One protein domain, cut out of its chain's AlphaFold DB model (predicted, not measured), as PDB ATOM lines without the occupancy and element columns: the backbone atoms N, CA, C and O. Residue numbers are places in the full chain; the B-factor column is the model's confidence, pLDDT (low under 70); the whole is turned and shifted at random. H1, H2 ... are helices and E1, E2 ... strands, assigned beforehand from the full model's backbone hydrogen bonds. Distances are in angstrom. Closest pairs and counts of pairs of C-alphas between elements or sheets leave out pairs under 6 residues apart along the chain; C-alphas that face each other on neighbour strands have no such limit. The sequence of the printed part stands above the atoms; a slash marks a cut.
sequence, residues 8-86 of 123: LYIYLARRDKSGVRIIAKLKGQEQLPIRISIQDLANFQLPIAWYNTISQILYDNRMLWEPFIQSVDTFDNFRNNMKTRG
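This is residues 8 to 86 of the 123 residues of an uncharacterized protein of Neisseriaceae bacterium (UniProt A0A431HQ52). A strongly twisted antiparallel sheet, E2 E1 E3, stands between H3 and the helical hairpin H1 and H2, with H2 along one face. The 79 printed residues, mixed in class, include three named strands and three named helices. The whole is compact, with a radius of gyration of the C-alphas of 12.2 A, and spans 34 by 29 by 15 A.

Find C-alpha 8 at (-43.466, -19.488, 32.023), where E1, residues 8 to 14, begins. E2, residues 20 to 28, bends by 66 degrees at residue 23. H1, 38 to 44, H2, 48 to 61 and 20.1 A long, and E3, 65 to 72, follow. H3, 75 to 84, ends at (-28.327, -10.849, 40.053).

Within hydrogen-bond range are N 10 and O 24 of the hairpin E1 and E2, 2.9 A, and N 11 and O 68 of E1 and E3, 3.0 A. H2 and H3 are on the sheet, H3 over none of its strands. H1 touches H2, the closest C-alphas being those of Ile 38 and Ser 55, 5.9 A. Every O i to N i+4 pair is within range in H2 and H3, but 0 of 3 in H1, where 4 of 4 O i to N i+3 pairs are.

The printed part has no cut and no long link, and no printed residue is under 70 in pLDDT.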
ATOM      1  N   LEU A   8     -43.791 -20.543  32.957       89.75
ATOM      2  CA  LEU A   8     -43.466 -19.488  32.023       89.75
ATOM      3  C   LEU A   8     -44.046 -18.168  32.516       89.75
ATOM      4  O   LEU A   8     -45.260 -17.976  32.545       89.75
ATOM      5  N   TYR A   9     -43.174 -17.250  32.909       91.81
ATOM      6  CA  TYR A   9     -43.572 -15.948  33.418       91.81
ATOM      7  C   TYR A   9     -43.470 -14.903  32.320       91.81
ATOM      8  O   TYR A   9     -42.413 -14.734  31.710       91.81
ATOM      9  N   ILE A  10     -44.562 -14.169  32.128       91.94
ATOM     10  CA  ILE A  10     -44.578 -12.907  31.397       91.94
ATOM     11  C   ILE A  10     -44.481 -11.806  32.442       91.94
ATOM     12  O   ILE A  10     -45.323 -11.716  33.340       91.94
ATOM     13  N   TYR A  11     -43.453 -10.976  32.347       94.12
ATOM     14  CA  TYR A  11     -43.185  -9.930  33.324       94.12
ATOM     15  C   TYR A  11     -42.733  -8.640  32.649       94.12
ATOM     16  O   TYR A  11     -42.185  -8.638  31.551       94.12
ATOM     17  N   LEU A  12     -42.967  -7.528  33.334       94.19
ATOM     18  CA  LEU A  12     -42.431  -6.222  33.000       94.19
ATOM     19  C   LEU A  12     -41.219  -5.956  33.887       94.19
ATOM     20  O   LEU A  12     -41.315  -6.000  35.115       94.19
ATOM     21  N   ALA A  13     -40.088  -5.639  33.275       95.06
ATOM     22  CA  ALA A  13     -38.889  -5.189  33.962       95.06
ATOM     23  C   ALA A  13     -38.682  -3.696  33.697       95.06
ATOM     24  O   ALA A  13     -38.756  -3.246  32.554       95.06
ATOM     25  N   ARG A  14     -38.474  -2.896  34.740       95.06
ATOM     26  CA  ARG A  14     -38.336  -1.445  34.578       95.06
ATOM     27  C   ARG A  14     -36.946  -1.086  34.054       95.06
ATOM     28  O   ARG A  14     -35.954  -1.645  34.517       95.06
ATOM     29  N   ARG A  15     -36.856  -0.132  33.123       92.81
ATOM     30  CA  ARG A  15     -35.588   0.248  32.460       92.81
ATOM     31  C   ARG A  15     -34.526   0.790  33.420       92.81
ATOM     32  O   ARG A  15     -33.339   0.570  33.218       92.81
ATOM     33  N   ASP A  16     -34.954   1.469  34.478       93.75
ATOM     34  CA  ASP A  16     -34.099   1.994  35.552       93.75
ATOM     35  C   ASP A  16     -33.731   0.935  36.608       93.75
ATOM     36  O   ASP A  16     -33.125   1.257  37.628       93.75
ATOM     37  N   LYS A  17     -34.118  -0.329  36.385       93.00
ATOM     38  CA  LYS A  17     -33.966  -1.456  37.313       93.00
ATOM     39  C   LYS A  17     -34.651  -1.260  38.667       93.00
ATOM     40  O   LYS A  17     -34.430  -2.045  39.591       93.00
ATOM     41  N   SER A  18     -35.540  -0.275  38.795       93.50
ATOM     42  CA  SER A  18     -36.187   0.007  40.074       93.50
ATOM     43  C   SER A  18     -37.230  -1.043  40.448       93.50
ATOM     44  O   SER A  18     -37.665  -1.064  41.595       93.50
ATOM     45  N   GLY A  19     -37.671  -1.892  39.511       94.06
ATOM     46  CA  GLY A  19     -38.586  -2.974  39.841       94.06
ATOM     47  C   GLY A  19     -38.954  -3.932  38.717       94.06
ATOM     48  O   GLY A  19     -38.639  -3.718  37.545       94.06
ATOM     49  N   VAL A  20     -39.642  -4.998  39.121       94.62
ATOM     50  CA  VAL A  20     -40.169  -6.067  38.269       94.62
ATOM     51  C   VAL A  20     -41.629  -6.331  38.638       94.62
ATOM     52  O   VAL A  20     -41.980  -6.338  39.815       94.62
ATOM     53  N   ARG A  21     -42.482  -6.560  37.641       93.50
ATOM     54  CA  ARG A  21     -43.915  -6.856  37.800       93.50
ATOM     55  C   ARG A  21     -44.269  -8.113  37.028       93.50
ATOM     56  O   ARG A  21     -43.946  -8.206  35.849       93.50
ATOM     57  N   ILE A  22     -44.924  -9.076  37.664       93.38
ATOM     58  CA  ILE A  22     -45.346 -10.314  36.999       93.38
ATOM     59  C   ILE A  22     -46.738 -10.083  36.437       93.38
ATOM     60  O   ILE A  22     -47.677  -9.843  37.187       93.38
ATOM     61  N   ILE A  23     -46.873 -10.166  35.120       92.06
ATOM     62  CA  ILE A  23     -48.143  -9.898  34.449       92.06
ATOM     63  C   ILE A  23     -48.959 -11.171  34.360       92.06
ATOM     64  O   ILE A  23     -50.113 -11.173  34.765       92.06
ATOM     65  N   ALA A  24     -48.359 -12.254  33.873       89.75
ATOM     66  CA  ALA A  24     -49.043 -13.525  33.700       89.75
ATOM     67  C   ALA A  24     -48.103 -14.699  33.968       89.75
ATOM     68  O   ALA A  24     -46.884 -14.607  33.804       89.75
ATOM     69  N   LYS A  25     -48.706 -15.820  34.356       89.56
ATOM     70  CA  LYS A  25     -48.034 -17.097  34.567       89.56
ATOM     71  C   LYS A  25     -48.697 -18.150  33.686       89.56
ATOM     72  O   LYS A  25     -49.905 -18.359  33.769       89.56
ATOM     73  N   LEU A  26     -47.901 -18.798  32.851       87.19
ATOM     74  CA  LEU A  26     -48.306 -19.810  31.882       87.19
ATOM     75  C   LEU A  26     -47.524 -21.102  32.130       87.19
ATOM     76  O   LEU A  26     -46.521 -21.114  32.843       87.19
ATOM     77  N   LYS A  27     -47.968 -22.195  31.517       86.00
ATOM     78  CA  LYS A  27     -47.168 -23.414  31.378       86.00
ATOM     79  C   LYS A  27     -46.562 -23.430  29.985       86.00
ATOM     80  O   LYS A  27     -47.265 -23.154  29.016       86.00
ATOM     81  N   GLY A  28     -45.269 -23.706  29.886       79.88
ATOM     82  CA  GLY A  28     -44.568 -23.647  28.610       79.88
ATOM     83  C   GLY A  28     -43.267 -24.428  28.612       79.88
ATOM     84  O   GLY A  28     -42.892 -25.046  29.605       79.88
ATOM     85  N   GLN A  29     -42.595 -24.401  27.465       81.62
ATOM     86  CA  GLN A  29     -41.269 -24.988  27.320       81.62
ATOM     87  C   GLN A  29     -40.212 -24.134  28.021       81.62
ATOM     88  O   GLN A  29     -40.387 -22.927  28.215       81.62
ATOM     89  N   GLU A  30     -39.102 -24.778  28.376       84.19
ATOM     90  CA  GLU A  30     -37.929 -24.082  28.882       84.19
ATOM     91  C   GLU A  30     -37.408 -23.098  27.826       84.19
ATOM     92  O   GLU A  30     -37.076 -23.473  26.703       84.19
ATOM     93  N   GLN A  31     -37.352 -21.822  28.195       85.31
ATOM     94  CA  GLN A  31     -36.793 -20.755  27.391       85.31
ATOM     95  C   GLN A  31     -36.063 -19.729  28.253       85.31
ATOM     96  O   GLN A  31     -36.489 -19.347  29.352       85.31
ATOM     97  N   LEU A  32     -34.951 -19.250  27.703       87.38
ATOM     98  CA  LEU A  32     -34.189 -18.160  28.285       87.38
ATOM     99  C   LEU A  32     -34.998 -16.851  28.264       87.38
ATOM    100  O   LEU A  32     -35.976 -16.732  27.529       87.38
ATOM    101  N   PRO A  33     -34.594 -15.849  29.063       89.81
ATOM    102  CA  PRO A  33     -35.258 -14.552  29.096       89.81
ATOM    103  C   PRO A  33     -35.187 -13.845  27.750       89.81
ATOM    104  O   PRO A  33     -34.110 -13.411  27.341       89.81
ATOM    105  N   ILE A  34     -36.332 -13.697  27.096       91.88
ATOM    106  CA  ILE A  34     -36.455 -13.040  25.796       91.88
ATOM    107  C   ILE A  34     -37.347 -11.815  25.966       91.88
ATOM    108  O   ILE A  34     -38.382 -11.871  26.631       91.88
ATOM    109  N   ARG A  35     -36.926 -10.688  25.388       91.88
ATOM    110  CA  ARG A  35     -37.751  -9.481  25.307       91.88
ATOM    111  C   ARG A  35     -38.827  -9.720  24.255       91.88
ATOM    112  O   ARG A  35     -38.485 -10.050  23.125       91.88
ATOM    113  N   ILE A  36     -40.092  -9.556  24.619       91.00
ATOM    114  CA  ILE A  36     -41.219  -9.819  23.713       91.00
ATOM    115  C   ILE A  36     -41.859  -8.516  23.254       91.00
ATOM    116  O   ILE A  36     -41.941  -7.554  24.006       91.00
ATOM    117  N   SER A  37     -42.348  -8.463  22.029       86.81
ATOM    118  CA  SER A  37     -43.235  -7.399  21.573       86.81
ATOM    119  C   SER A  37     -44.701  -7.827  21.687       86.81
ATOM    120  O   SER A  37     -45.023  -8.996  21.903       86.81
ATOM    121  N   ILE A  38     -45.621  -6.875  21.514       82.06
ATOM    122  CA  ILE A  38     -47.062  -7.169  21.441       82.06
ATOM    123  C   ILE A  38     -47.372  -8.097  20.249       82.06
ATOM    124  O   ILE A  38     -48.283  -8.912  20.320       82.06
ATOM    125  N   GLN A  39     -46.587  -8.018  19.171       82.25
ATOM    126  CA  GLN A  39     -46.745  -8.878  17.993       82.25
ATOM    127  C   GLN A  39     -46.364 -10.326  18.317       82.25
ATOM    128  O   GLN A  39     -47.067 -11.250  17.919       82.25
ATOM    129  N   ASP A  40     -45.311 -10.525  19.117       84.62
ATOM    130  CA  ASP A  40     -44.874 -11.861  19.534       84.62
ATOM    131  C   ASP A  40     -45.911 -12.555  20.422       84.62
ATOM    132  O   ASP A  40     -46.045 -13.775  20.381       84.62
ATOM    133  N   LEU A  41     -46.689 -11.781  21.185       83.31
ATOM    134  CA  LEU A  41     -47.778 -12.275  22.029       83.31
ATOM    135  C   LEU A  41     -48.862 -13.021  21.241       83.31
ATOM    136  O   LEU A  41     -49.437 -13.978  21.762       83.31
ATOM    137  N   ALA A  42     -49.109 -12.635  19.987       82.19
ATOM    138  CA  ALA A  42     -50.083 -13.308  19.128       82.19
ATOM    139  C   ALA A  42     -49.673 -14.760  18.812       82.19
ATOM    140  O   ALA A  42     -50.534 -15.621  18.633       82.19
ATOM    141  N   ASN A  43     -48.369 -15.061  18.828       84.31
ATOM    142  CA  ASN A  43     -47.846 -16.398  18.543       84.31
ATOM    143  C   ASN A  43     -48.092 -17.397  19.687       84.31
ATOM    144  O   ASN A  43     -48.040 -18.603  19.465       84.31
ATOM    145  N   PHE A  44     -48.397 -16.920  20.899       79.62
ATOM    146  CA  PHE A  44     -48.628 -17.774  22.071       79.62
ATOM    147  C   PHE A  44     -50.035 -18.384  22.128       79.62
ATOM    148  O   PHE A  44     -50.344 -19.074  23.097       79.62
ATOM    149  N   GLN A  45     -50.888 -18.133  21.123       82.44
ATOM    150  CA  GLN A  45     -52.251 -18.683  21.028       82.44
ATOM    151  C   GLN A  45     -53.062 -18.510  22.328       82.44
ATOM    152  O   GLN A  45     -53.787 -19.403  22.768       82.44
ATOM    153  N   LEU A  46     -52.920 -17.350  22.974       84.50
ATOM    154  CA  LEU A  46     -53.625 -17.055  24.218       84.50
ATOM    155  C   LEU A  46     -55.131 -16.878  23.967       84.50
ATOM    156  O   LEU A  46     -55.523 -16.383  22.906       84.50
ATOM    157  N   PRO A  47     -55.991 -17.186  24.957       87.44
ATOM    158  CA  PRO A  47     -57.400 -16.816  24.892       87.44
ATOM    159  C   PRO A  47     -57.564 -15.319  24.598       87.44
ATOM    160  O   PRO A  47     -56.857 -14.491  25.178       87.44
ATOM    161  N   ILE A  48     -58.532 -14.958  23.748       86.44
ATOM    162  CA  ILE A  48     -58.726 -13.582  23.248       86.44
ATOM    163  C   ILE A  48     -58.781 -12.537  24.377       86.44
ATOM    164  O   ILE A  48     -58.163 -11.479  24.292       86.44
ATOM    165  N   ALA A  49     -59.454 -12.860  25.487       85.50
ATOM    166  CA  ALA A  49     -59.566 -11.975  26.644       85.50
ATOM    167  C   ALA A  49     -58.212 -11.721  27.333       85.50
ATOM    168  O   ALA A  49     -57.943 -10.609  27.790       85.50
ATOM    169  N   TRP A  50     -57.340 -12.731  27.380       88.00
ATOM    170  CA  TRP A  50     -56.008 -12.604  27.969       88.00
ATOM    171  C   TRP A  50     -55.097 -11.824  27.047       88.00
ATOM    172  O   TRP A  50     -54.410 -10.919  27.508       88.00
ATOM    173  N   TYR A  51     -55.120 -12.146  25.751       89.06
ATOM    174  CA  TYR A  51     -54.348 -11.426  24.750       89.06
ATOM    175  C   TYR A  51     -54.657  -9.929  24.805       89.06
ATOM    176  O   TYR A  51     -53.732  -9.132  24.926       89.06
ATOM    177  N   ASN A  52     -55.939  -9.551  24.814       89.50
ATOM    178  CA  ASN A  52     -56.348  -8.148  24.890       89.50
ATOM    179  C   ASN A  52     -55.850  -7.481  26.178       89.50
ATOM    180  O   ASN A  52     -55.247  -6.411  26.123       89.50
ATOM    181  N   THR A  53     -56.044  -8.129  27.330       89.56
ATOM    182  CA  THR A  53     -55.651  -7.561  28.631       89.56
ATOM    183  C   THR A  53     -54.135  -7.413  28.757       89.56
ATOM    184  O   THR A  53     -53.640  -6.347  29.118       89.56
ATOM    185  N   ILE A  54     -53.377  -8.459  28.423       89.25
ATOM    186  CA  ILE A  54     -51.913  -8.442  28.495       89.25
ATOM    187  C   ILE A  54     -51.357  -7.427  27.492       89.25
ATOM    188  O   ILE A  54     -50.497  -6.630  27.858       89.25
ATOM    189  N   SER A  55     -51.879  -7.397  26.262       90.94
ATOM    190  CA  SER A  55     -51.456  -6.431  25.239       90.94
ATOM    191  C   SER A  55     -51.703  -4.991  25.678       90.94
ATOM    192  O   SER A  55     -50.820  -4.152  25.502       90.94
ATOM    193  N   GLN A  56     -52.851  -4.713  26.305       91.38
ATOM    194  CA  GLN A  56     -53.159  -3.397  26.863       91.38
ATOM    195  C   GLN A  56     -52.151  -3.003  27.952       91.38
ATOM    196  O   GLN A  56     -51.545  -1.937  27.873       91.38
ATOM    197  N   ILE A  57     -51.880  -3.899  28.913       91.12
ATOM    198  CA  ILE A  57     -50.890  -3.662  29.977       91.12
ATOM    199  C   ILE A  57     -49.505  -3.370  29.384       91.12
ATOM    200  O   ILE A  57     -48.834  -2.429  29.820       91.12
ATOM    201  N   LEU A  58     -49.066  -4.153  28.394       91.19
ATOM    202  CA  LEU A  58     -47.774  -3.934  27.742       91.19
ATOM    203  C   LEU A  58     -47.723  -2.589  27.022       91.19
ATOM    204  O   LEU A  58     -46.737  -1.861  27.147       91.19
ATOM    205  N   TYR A  59     -48.781  -2.253  26.283       91.69
ATOM    206  CA  TYR A  59     -48.873  -0.998  25.556       91.69
ATOM    207  C   TYR A  59     -48.803   0.200  26.503       91.69
ATOM    208  O   TYR A  59     -48.003   1.109  26.271       91.69
ATOM    209  N   ASP A  60     -49.558   0.183  27.598       92.00
ATOM    210  CA  ASP A  60     -49.625   1.295  28.552       92.00
ATOM    211  C   ASP A  60     -48.293   1.521  29.279       92.00
ATOM    212  O   ASP A  60     -47.925   2.653  29.594       92.00
ATOM    213  N   ASN A  61     -47.512   0.458  29.491       91.19
ATOM    214  CA  ASN A  61     -46.255   0.519  30.239       91.19
ATOM    215  C   ASN A  61     -44.997   0.628  29.350       91.19
ATOM    216  O   ASN A  61     -43.893   0.774  29.882       91.19
ATOM    217  N   ARG A  62     -45.134   0.629  28.013       90.50
ATOM    218  CA  ARG A  62     -44.029   0.517  27.027       90.50
ATOM    219  C   ARG A  62     -42.905   1.556  27.139       90.50
ATOM    220  O   ARG A  62     -41.791   1.323  26.664       90.50
ATOM    221  N   MET A  63     -43.196   2.718  27.727       91.81
ATOM    222  CA  MET A  63     -42.231   3.818  27.851       91.81
ATOM    223  C   MET A  63     -41.201   3.569  28.956       91.81
ATOM    224  O   MET A  63     -40.013   3.811  28.755       91.81
ATOM    225  N   LEU A  64     -41.645   3.066  30.110       93.19
ATOM    226  CA  LEU A  64     -40.805   2.890  31.303       93.19
ATOM    227  C   LEU A  64     -40.409   1.432  31.542       93.19
ATOM    228  O   LEU A  64     -39.412   1.159  32.215       93.19
ATOM    229  N   TRP A  65     -41.187   0.503  30.996       94.81
ATOM    230  CA  TRP A  65     -41.045  -0.921  31.239       94.81
ATOM    231  C   TRP A  65     -40.730  -1.674  29.960       94.81
ATOM    232  O   TRP A  65     -41.111  -1.283  28.856       94.81
ATOM    233  N   GLU A  66     -40.036  -2.784  30.144       93.94
ATOM    234  CA  GLU A  66     -39.687  -3.721  29.102       93.94
ATOM    235  C   GLU A  66     -40.351  -5.067  29.380       93.94
ATOM    236  O   GLU A  66     -40.137  -5.655  30.443       93.94
ATOM    237  N   PRO A  67     -41.179  -5.559  28.452       94.56
ATOM    238  CA  PRO A  67     -41.764  -6.886  28.548       94.56
ATOM    239  C   PRO A  67     -40.752  -7.988  28.260       94.56
ATOM    240  O   PRO A  67     -40.046  -7.977  27.250       94.56
ATOM    241  N   PHE A  68     -40.745  -8.991  29.126       94.62
ATOM    242  CA  PHE A  68     -39.943 -10.190  28.988       94.62
ATOM    243  C   PHE A  68     -40.778 -11.438  29.232       94.62
ATOM    244  O   PHE A  68     -41.770 -11.426  29.966       94.62
ATOM    245  N   ILE A  69     -40.308 -12.534  28.649       92.44
ATOM    246  CA  ILE A  69     -40.787 -13.878  28.921       92.44
ATOM    247  C   ILE A  69     -39.621 -14.753  29.365       92.44
ATOM    248  O   ILE A  69     -38.523 -14.653  28.820       92.44
ATOM    249  N   GLN A  70     -39.826 -15.572  30.392       91.88
ATOM    250  CA  GLN A  70     -38.804 -16.481  30.911       91.88
ATOM    251  C   GLN A  70     -39.457 -17.728  31.494       91.88
ATOM    252  O   GLN A  70     -40.420 -17.616  32.255       91.88
ATOM    253  N   SER A  71     -38.884 -18.901  31.222       91.94
ATOM    254  CA  SER A  71     -39.198 -20.098  32.000       91.94
ATOM    255  C   SER A  71     -38.339 -20.172  33.256       91.94
ATOM    256  O   SER A  71     -37.123 -19.957  33.193       91.94
ATOM    257  N   VAL A  72     -38.939 -20.546  34.376       90.88
ATOM    258  CA  VAL A  72     -38.206 -20.940  35.581       90.88
ATOM    259  C   VAL A  72     -38.851 -22.164  36.219       90.88
ATOM    260  O   VAL A  72     -40.061 -22.375  36.111       90.88
ATOM    261  N   ASP A  73     -38.045 -22.941  36.933       88.38
ATOM    262  CA  ASP A  73     -38.536 -24.103  37.679       88.38
ATOM    263  C   ASP A  73     -39.262 -23.685  38.960       88.38
ATOM    264  O   ASP A  73     -40.285 -24.253  39.329       88.38
ATOM    265  N   THR A  74     -38.737 -22.658  39.635       89.38
ATOM    266  CA  THR A  74     -39.280 -22.129  40.886       89.38
ATOM    267  C   THR A  74     -39.276 -20.606  40.887       89.38
ATOM    268  O   THR A  74     -38.479 -19.945  40.214       89.38
ATOM    269  N   PHE A  75     -40.168 -20.029  41.687       90.88
ATOM    270  CA  PHE A  75     -40.231 -18.583  41.868       90.88
ATOM    271  C   PHE A  75     -38.966 -18.012  42.526       90.88
ATOM    272  O   PHE A  75     -38.516 -16.924  42.168       90.88
ATOM    273  N   ASP A  76     -38.340 -18.762  43.431       91.56
ATOM    274  CA  ASP A  76     -37.090 -18.340  44.062       91.56
ATOM    275  C   ASP A  76     -35.958 -18.200  43.040       91.56
ATOM    276  O   ASP A  76     -35.195 -17.233  43.097       91.56
ATOM    277  N   ASN A  77     -35.906 -19.085  42.037       91.19
ATOM    278  CA  ASN A  77     -34.955 -18.966  40.932       91.19
ATOM    279  C   ASN A  77     -35.203 -17.690  40.120       91.19
ATOM    280  O   ASN A  77     -34.256 -16.973  39.794       91.19
ATOM    281  N   PHE A  78     -36.465 -17.350  39.843       91.81
ATOM    282  CA  PHE A  78     -36.811 -16.075  39.209       91.81
ATOM    283  C   PHE A  78     -36.336 -14.881  40.040       91.81
ATOM    284  O   PHE A  78     -35.664 -13.986  39.522       91.81
ATOM    285  N   ARG A  79     -36.625 -14.881  41.344       93.56
ATOM    286  CA  ARG A  79     -36.241 -13.793  42.248       93.56
ATOM    287  C   ARG A  79     -34.726 -13.626  42.318       93.56
ATOM    288  O   ARG A  79     -34.238 -12.501  42.228       93.56
ATOM    289  N   ASN A  80     -33.984 -14.723  42.430       93.38
ATOM    290  CA  ASN A  80     -32.524 -14.703  42.441       93.38
ATOM    291  C   ASN A  80     -31.963 -14.172  41.117       93.38
ATOM    292  O   ASN A  80     -31.112 -13.288  41.137       93.38
ATOM    293  N   ASN A  81     -32.511 -14.601  39.976       91.94
ATOM    294  CA  ASN A  81     -32.119 -14.084  38.663       91.94
ATOM    295  C   ASN A  81     -32.323 -12.566  38.550       91.94
ATOM    296  O   ASN A  81     -31.454 -11.863  38.031       91.94
ATOM    297  N   MET A  82     -33.441 -12.040  39.057       93.50
ATOM    298  CA  MET A  82     -33.696 -10.596  39.045       93.50
ATOM    299  C   MET A  82     -32.761  -9.833  39.988       93.50
ATOM    300  O   MET A  82     -32.252  -8.776  39.612       93.50
ATOM    301  N   LYS A  83     -32.443 -10.384  41.164       93.50
ATOM    302  CA  LYS A  83     -31.437  -9.786  42.060       93.50
ATOM    303  C   LYS A  83     -30.068  -9.711  41.393       93.50
ATOM    304  O   LYS A  83     -29.463  -8.644  41.384       93.50
ATOM    305  N   THR A  84     -29.618 -10.797  40.764       93.38
ATOM    306  CA  THR A  84     -28.327 -10.849  40.053       93.38
ATOM    307  C   THR A  84     -28.254  -9.835  38.906       93.38
ATOM    308  O   THR A  84     -27.189  -9.304  38.609       93.38
ATOM    309  N   ARG A  85     -29.390  -9.501  38.280       90.38
ATOM    310  CA  ARG A  85     -29.487  -8.468  37.228       90.38
ATOM    311  C   ARG A  85     -29.494  -7.026  37.761       90.38
ATOM    312  O   ARG A  85     -29.373  -6.082  36.968       90.38
ATOM    313  N   GLY A  86     -29.608  -6.854  39.078       93.75
ATOM    314  CA  GLY A  86     -29.580  -5.566  39.771       93.75
ATOM    315  C   GLY A  86     -30.949  -4.932  40.011       93.75
ATOM    316  O   GLY A  86     -31.010  -3.723  40.208       93.75
TER     317      GLY A  86